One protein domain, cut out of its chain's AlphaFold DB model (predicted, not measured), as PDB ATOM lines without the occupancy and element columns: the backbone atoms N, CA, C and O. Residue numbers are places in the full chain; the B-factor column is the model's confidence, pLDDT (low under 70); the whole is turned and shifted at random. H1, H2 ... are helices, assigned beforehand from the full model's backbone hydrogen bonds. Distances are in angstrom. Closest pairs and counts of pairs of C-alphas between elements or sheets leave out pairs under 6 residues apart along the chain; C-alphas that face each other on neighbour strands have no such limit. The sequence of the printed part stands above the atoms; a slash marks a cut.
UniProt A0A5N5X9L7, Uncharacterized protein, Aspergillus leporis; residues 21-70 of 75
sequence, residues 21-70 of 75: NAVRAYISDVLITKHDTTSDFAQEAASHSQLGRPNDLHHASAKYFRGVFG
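Overview. This is residues 21 to 70 of the 75 residues of an uncharacterized protein of Aspergillus leporis (UniProt A0A5N5X9L7). Two helices packed together at a steep tilt, H1 and the shorter H2, make the main body, and the chain then folds back through two short helices. H3 is near the first residues of H1 without clearly touching it, and H4 comes back so that its last residues only just meet H2, leaving the second half loosely joined to the first. The printed part has 50 residues with four named helices in the order H1, H2, H3, H4, no named strand, and the class all helix. It is compact, with a radius of gyration of the C-alphas of 9.9 A and spans of 25 by 22 by 17 A.

Arrangement. H1, residues 21 to 35, touches H2, residues 39 to 48, at a steep tilt of 49 degrees, opposite ways; their closest C-alphas, those of Ser 28 and Ala 42, are 4.6 A apart. H3, residues 54 to 59, is close to H1 but not clearly touching, the closest C-alphas being those of Val 23 and Pro 54, 6.2 A apart. H4, residues 62 to 69, only just touches H2, with 3 pairs of C-alphas within 8 A; the closest, those of Ala 45 and Phe 69, are 6.0 A apart, and the tilt is a steep 58 degrees, opposite ways. H4 is apart from H1, and H3 is apart from both H2 and H4. In H1, H2, H3 and H4 every O i to N i+4 pair is within hydrogen-bond range.

Along the chain. H1 begins at C-alpha 21 (207.575, 231.806, 399.652) and measures 20.5 A from first to last C-alpha. H2 measures 14.4 A, H3 8.8 A and H4 10.1 A, the last ending at C-alpha 69 (192.980, 224.837, 392.662).

Size, cuts and confidence. The farthest C-alphas, those of Thr 38 and Asn 55, are 26.0 A apart. The printed part has no cut, and its three links between helices are tight. The mean pLDDT of the printed part is 86.3, and no printed residue is under 70.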
ATOM      1  N   ASN A  21     208.458 230.716 399.219       88.81
ATOM      2  CA  ASN A  21     207.575 231.806 399.652       88.81
ATOM      3  C   ASN A  21     207.249 232.788 398.517       88.81
ATOM      4  O   ASN A  21     206.117 233.249 398.415       88.81
ATOM      5  N   ALA A  22     208.217 233.080 397.648       89.06
ATOM      6  CA  ALA A  22     208.001 233.949 396.493       89.06
ATOM      7  C   ALA A  22     207.162 233.251 395.411       89.06
ATOM      8  O   ALA A  22     206.335 233.890 394.770       89.06
ATOM      9  N   VAL A  23     207.322 231.932 395.254       89.44
ATOM     10  CA  VAL A  23     206.466 231.113 394.381       89.44
ATOM     11  C   VAL A  23     205.017 231.133 394.873       89.44
ATOM     12  O   VAL A  23     204.111 231.388 394.085       89.44
ATOM     13  N   ARG A  24     204.793 230.947 396.179       91.25
ATOM     14  CA  ARG A  24     203.452 231.007 396.781       91.25
ATOM     15  C   ARG A  24     202.815 232.383 396.650       91.25
ATOM     16  O   ARG A  24     201.657 232.457 396.269       91.25
ATOM     17  N   ALA A  25     203.573 233.451 396.902       90.88
ATOM     18  CA  ALA A  25     203.084 234.815 396.721       90.88
ATOM     19  C   ALA A  25     202.632 235.065 395.273       90.88
ATOM     20  O   ALA A  25     201.534 235.564 395.058       90.88
ATOM     21  N   TYR A  26     203.426 234.629 394.287       90.81
ATOM     22  CA  TYR A  26     203.047 234.721 392.876       90.81
ATOM     23  C   TYR A  26     201.771 233.925 392.561       90.81
ATOM     24  O   TYR A  26     200.888 234.436 391.878       90.81
ATOM     25  N   ILE A  27     201.650 232.691 393.065       89.75
ATOM     26  CA  ILE A  27     200.441 231.872 392.884       89.75
ATOM     27  C   ILE A  27     199.220 232.582 393.481       89.75
ATOM     28  O   ILE A  27     198.209 232.711 392.797       89.75
ATOM     29  N   SER A  28     199.311 233.069 394.721       91.31
ATOM     30  CA  SER A  28     198.201 233.769 395.373       91.31
ATOM     31  C   SER A  28     197.792 235.027 394.603       91.31
ATOM     32  O   SER A  28     196.602 235.236 394.380       91.31
ATOM     33  N   ASP A  29     198.754 235.820 394.128       90.88
ATOM     34  CA  ASP A  29     198.467 237.006 393.318       90.88
ATOM     35  C   ASP A  29     197.771 236.639 392.004       90.88
ATOM     36  O   ASP A  29     196.809 237.300 391.614       90.88
ATOM     37  N   VAL A  30     198.202 235.570 391.325       89.19
ATOM     38  CA  VAL A  30     197.547 235.085 390.099       89.19
ATOM     39  C   VAL A  30     196.106 234.656 390.373       89.19
ATOM     40  O   VAL A  30     195.216 235.042 389.618       89.19
ATOM     41  N   LEU A  31     195.864 233.908 391.451       88.44
ATOM     42  CA  LEU A  31     194.523 233.457 391.830       88.44
ATOM     43  C   LEU A  31     193.585 234.644 392.089       88.44
ATOM     44  O   LEU A  31     192.508 234.721 391.504       88.44
ATOM     45  N   ILE A  32     194.031 235.625 392.875       90.00
ATOM     46  CA  ILE A  32     193.232 236.818 393.181       90.00
ATOM     47  C   ILE A  32     192.984 237.647 391.916       90.00
ATOM     48  O   ILE A  32     191.859 238.043 391.638       90.00
ATOM     49  N   THR A  33     194.029 237.927 391.136       88.88
ATOM     50  CA  THR A  33     193.941 238.910 390.043       88.88
ATOM     51  C   THR A  33     193.316 238.362 388.766       88.88
ATOM     52  O   THR A  33     192.684 239.124 388.037       88.88
ATOM     53  N   LYS A  34     193.500 237.071 388.461       86.31
ATOM     54  CA  LYS A  34     192.988 236.460 387.223       86.31
ATOM     55  C   LYS A  34     191.710 235.662 387.419       86.31
ATOM     56  O   LYS A  34     190.955 235.525 386.461       86.31
ATOM     57  N   HIS A  35     191.484 235.143 388.622       85.12
ATOM     58  CA  HIS A  35     190.344 234.276 388.917       85.12
ATOM     59  C   HIS A  35     189.371 234.898 389.930       85.12
ATOM     60  O   HIS A  35     188.430 234.225 390.334       85.12
ATOM     61  N   ASP A  36     189.582 236.165 390.318       85.50
ATOM     62  CA  ASP A  36     188.727 236.932 391.242       85.50
ATOM     63  C   ASP A  36     188.433 236.179 392.554       85.50
ATOM     64  O   ASP A  36     187.336 236.212 393.113       85.50
ATOM     65  N   THR A  37     189.426 235.429 393.039       86.56
ATOM     66  CA  THR A  37     189.298 234.657 394.277       86.56
ATOM     67  C   THR A  37     189.567 235.525 395.500       86.56
ATOM     68  O   THR A  37     190.313 236.504 395.440       86.56
ATOM     69  N   THR A  38     189.066 235.107 396.662       88.94
ATOM     70  CA  THR A  38     189.412 235.760 397.930       88.94
ATOM     71  C   THR A  38     190.883 235.541 398.295       88.94
ATOM     72  O   THR A  38     191.496 234.535 397.932       88.94
ATOM     73  N   SER A  39     191.452 236.476 399.065       87.81
ATOM     74  CA  SER A  39     192.824 236.348 399.577       87.81
ATOM     75  C   SER A  39     193.010 235.083 400.419       87.81
ATOM     76  O   SER A  39     194.049 234.437 400.314       87.81
ATOM     77  N   ASP A  40     192.015 234.725 401.232       89.25
ATOM     78  CA  ASP A  40     192.084 233.551 402.108       89.25
ATOM     79  C   ASP A  40     192.157 232.260 401.285       89.25
ATOM     80  O   ASP A  40     193.061 231.450 401.488       89.25
ATOM     81  N   PHE A  41     191.285 232.123 400.277       88.31
ATOM     82  CA  PHE A  41     191.324 230.993 399.348       88.31
ATOM     83  C   PHE A  41     192.665 230.920 398.612       88.31
ATOM     84  O   PHE A  41     193.290 229.864 398.544       88.31
ATOM     85  N   ALA A  42     193.141 232.049 398.085       88.62
ATOM     86  CA  ALA A  42     194.380 232.104 397.320       88.62
ATOM     87  C   ALA A  42     195.619 231.738 398.154       88.62
ATOM     88  O   ALA A  42     196.571 231.150 397.632       88.62
ATOM     89  N   GLN A  43     195.631 232.083 399.442       89.88
ATOM     90  CA  GLN A  43     196.703 231.710 400.365       89.88
ATOM     91  C   GLN A  43     196.640 230.230 400.740       89.88
ATOM     92  O   GLN A  43     197.676 229.561 400.726       89.88
ATOM     93  N   GLU A  44     195.446 229.704 401.022       88.75
ATOM     94  CA  GLU A  44     195.234 228.284 401.313       88.75
ATOM     95  C   GLU A  44     195.662 227.419 400.118       88.75
ATOM     96  O   GLU A  44     196.541 226.562 400.242       88.75
ATOM     97  N   ALA A  45     195.156 227.737 398.927       86.69
ATOM     98  CA  ALA A  45     195.500 227.080 397.672       86.69
ATOM     99  C   ALA A  45     197.012 227.125 397.375       86.69
ATOM    100  O   ALA A  45     197.626 226.103 397.052       86.69
ATOM    101  N   ALA A  46     197.655 228.287 397.533       87.88
ATOM    102  CA  ALA A  46     199.100 228.410 397.347       87.88
ATOM    103  C   ALA A  46     199.899 227.618 398.395       87.88
ATOM    104  O   ALA A  46     200.963 227.080 398.084       87.88
ATOM    105  N   SER A  47     199.400 227.506 399.630       86.81
ATOM    106  CA  SER A  47     200.050 226.727 400.689       86.81
ATOM    107  C   SER A  47     200.056 225.223 400.392       86.81
ATOM    108  O   SER A  47     201.019 224.537 400.744       86.81
ATOM    109  N   HIS A  48     199.036 224.738 399.672       84.25
ATOM    110  CA  HIS A  48     198.914 223.349 399.222       84.25
ATOM    111  C   HIS A  48     199.775 223.049 397.989       84.25
ATOM    112  O   HIS A  48     200.033 221.883 397.673       84.25
ATOM    113  N   SER A  49     200.281 224.081 397.307       79.19
ATOM    114  CA  SER A  49     201.226 223.886 396.219       79.19
ATOM    115  C   SER A  49     202.556 223.340 396.751       79.19
ATOM    116  O   SER A  49     203.279 223.977 397.519       79.19
ATOM    117  N   GLN A  50     202.897 222.138 396.293       79.69
ATOM    118  CA  GLN A  50     204.204 221.504 396.489       79.69
ATOM    119  C   GLN A  50     205.316 222.128 395.625       79.69
ATOM    120  O   GLN A  50     206.464 221.687 395.686       79.69
ATOM    121  N   LEU A  51     205.007 223.149 394.817       80.44
ATOM    122  CA  LEU A  51     205.982 223.820 393.964       80.44
ATOM    123  C   LEU A  51     206.871 224.734 394.809       80.44
ATOM    124  O   LEU A  51     206.465 225.798 395.273       80.44
ATOM    125  N   GLY A  52     208.111 224.298 395.017       75.75
ATOM    126  CA  GLY A  52     209.110 225.056 395.768       75.75
ATOM    127  C   GLY A  52     210.004 225.933 394.897       75.75
ATOM    128  O   GLY A  52     210.678 226.817 395.429       75.75
ATOM    129  N   ARG A  53     210.038 225.690 393.578       84.12
ATOM    130  CA  ARG A  53     210.911 226.401 392.639       84.12
ATOM    131  C   ARG A  53     210.116 227.005 391.481       84.12
ATOM    132  O   ARG A  53     209.219 226.352 390.953       84.12
ATOM    133  N   PRO A  54     210.507 228.195 391.001       82.81
ATOM    134  CA  PRO A  54     209.914 228.807 389.811       82.81
ATOM    135  C   PRO A  54     209.976 227.907 388.573       82.81
ATOM    136  O   PRO A  54     209.046 227.884 387.779       82.81
ATOM    137  N   ASN A  55     211.043 227.118 388.418       84.38
ATOM    138  CA  ASN A  55     211.161 226.215 387.274       84.38
ATOM    139  C   ASN A  55     210.154 225.052 387.334       84.38
ATOM    140  O   ASN A  55     209.680 224.597 386.298       84.38
ATOM    141  N   ASP A  56     209.794 224.601 388.539       83.62
ATOM    142  CA  ASP A  56     208.757 223.582 388.724       83.62
ATOM    143  C   ASP A  56     207.380 224.187 388.433       83.62
ATOM    144  O   ASP A  56     206.550 223.553 387.792       83.62
ATOM    145  N   LEU A  57     207.161 225.445 388.838       84.56
ATOM    146  CA  LEU A  57     205.951 226.200 388.516       84.56
ATOM    147  C   LEU A  57     205.770 226.403 387.010       84.56
ATOM    148  O   LEU A  57     204.663 226.246 386.509       84.56
ATOM    149  N   HIS A  58     206.845 226.709 386.285       85.06
ATOM    150  CA  HIS A  58     206.807 226.880 384.833       85.06
ATOM    151  C   HIS A  58     206.468 225.575 384.088       85.06
ATOM    152  O   HIS A  58     205.819 225.612 383.046       85.06
ATOM    153  N   HIS A  59     206.895 224.424 384.614       86.00
ATOM    154  CA  HIS A  59     206.662 223.110 383.997       86.00
ATOM    155  C   HIS A  59     205.467 222.346 384.579       86.00
ATOM    156  O   HIS A  59     205.159 221.243 384.119       86.00
ATOM    157  N   ALA A  60     204.793 222.896 385.590       85.69
ATOM    158  CA  ALA A  60     203.620 222.278 386.176       85.69
ATOM    159  C   ALA A  60     202.501 222.163 385.132       85.69
ATOM    160  O   ALA A  60     202.204 223.088 384.378       85.69
ATOM    161  N   SER A  61     201.884 220.986 385.073       85.31
ATOM    162  CA  SER A  61     200.813 220.717 384.113       85.31
ATOM    163  C   SER A  61     199.486 221.338 384.554       85.31
ATOM    164  O   SER A  61     199.221 221.466 385.748       85.31
ATOM    165  N   ALA A  62     198.581 221.594 383.606       83.94
ATOM    166  CA  ALA A  62     197.198 221.967 383.926       83.94
ATOM    167  C   ALA A  62     196.532 220.947 384.872       83.94
ATOM    168  O   ALA A  62     195.849 221.321 385.815       83.94
ATOM    169  N   LYS A  63     196.812 219.641 384.711       86.00
ATOM    170  CA  LYS A  63     196.323 218.596 385.628       86.00
ATOM    171  C   LYS A  63     196.779 218.821 387.075       86.00
ATOM    172  O   LYS A  63     196.010 218.565 387.996       86.00
ATOM    173  N   TYR A  64     198.016 219.280 387.275       86.50
ATOM    174  CA  TYR A  64     198.511 219.645 388.600       86.50
ATOM    175  C   TYR A  64     197.710 220.820 389.164       86.50
ATOM    176  O   TYR A  64     197.186 220.723 390.269       86.50
ATOM    177  N   PHE A  65     197.550 221.891 388.384       84.94
ATOM    178  CA  PHE A  65     196.826 223.076 388.835       84.94
ATOM    179  C   PHE A  65     195.349 222.801 389.119       84.94
ATOM    180  O   PHE A  65     194.855 223.270 390.135       84.94
ATOM    181  N   ARG A  66     194.663 221.968 388.330       87.12
ATOM    182  CA  ARG A  66     193.288 221.535 388.646       87.12
ATOM    183  C   ARG A  66     193.206 220.739 389.941       87.12
ATOM    184  O   ARG A  66     192.287 220.934 390.724       87.12
ATOM    185  N   GLY A  67     194.187 219.874 390.201       83.88
ATOM    186  CA  GLY A  67     194.252 219.119 391.453       83.88
ATOM    187  C   GLY A  67     194.470 219.997 392.689       83.88
ATOM    188  O   GLY A  67     194.004 219.640 393.766       83.88
ATOM    189  N   VAL A  68     195.162 221.132 392.545       83.12
ATOM    190  CA  VAL A  68     195.452 222.052 393.660       83.12
ATOM    191  C   VAL A  68     194.386 223.143 393.802       83.12
ATOM    192  O   VAL A  68     194.051 223.515 394.921       83.12
ATOM    193  N   PHE A  69     193.853 223.657 392.692       83.94
ATOM    194  CA  PHE A  69     192.980 224.837 392.662       83.94
ATOM    195  C   PHE A  69     191.521 224.528 392.303       83.94
ATOM    196  O   PHE A  69     190.671 225.403 392.433       83.94
ATOM    197  N   GLY A  70     191.215 223.307 391.864       81.62
ATOM    198  CA  GLY A  70     189.914 222.930 391.311       81.62
ATOM    199  C   GLY A  70     189.845 223.082 389.788       81.62
ATOM    200  O   GLY A  70     190.626 223.815 389.175       81.62
TER     201      GLY A  70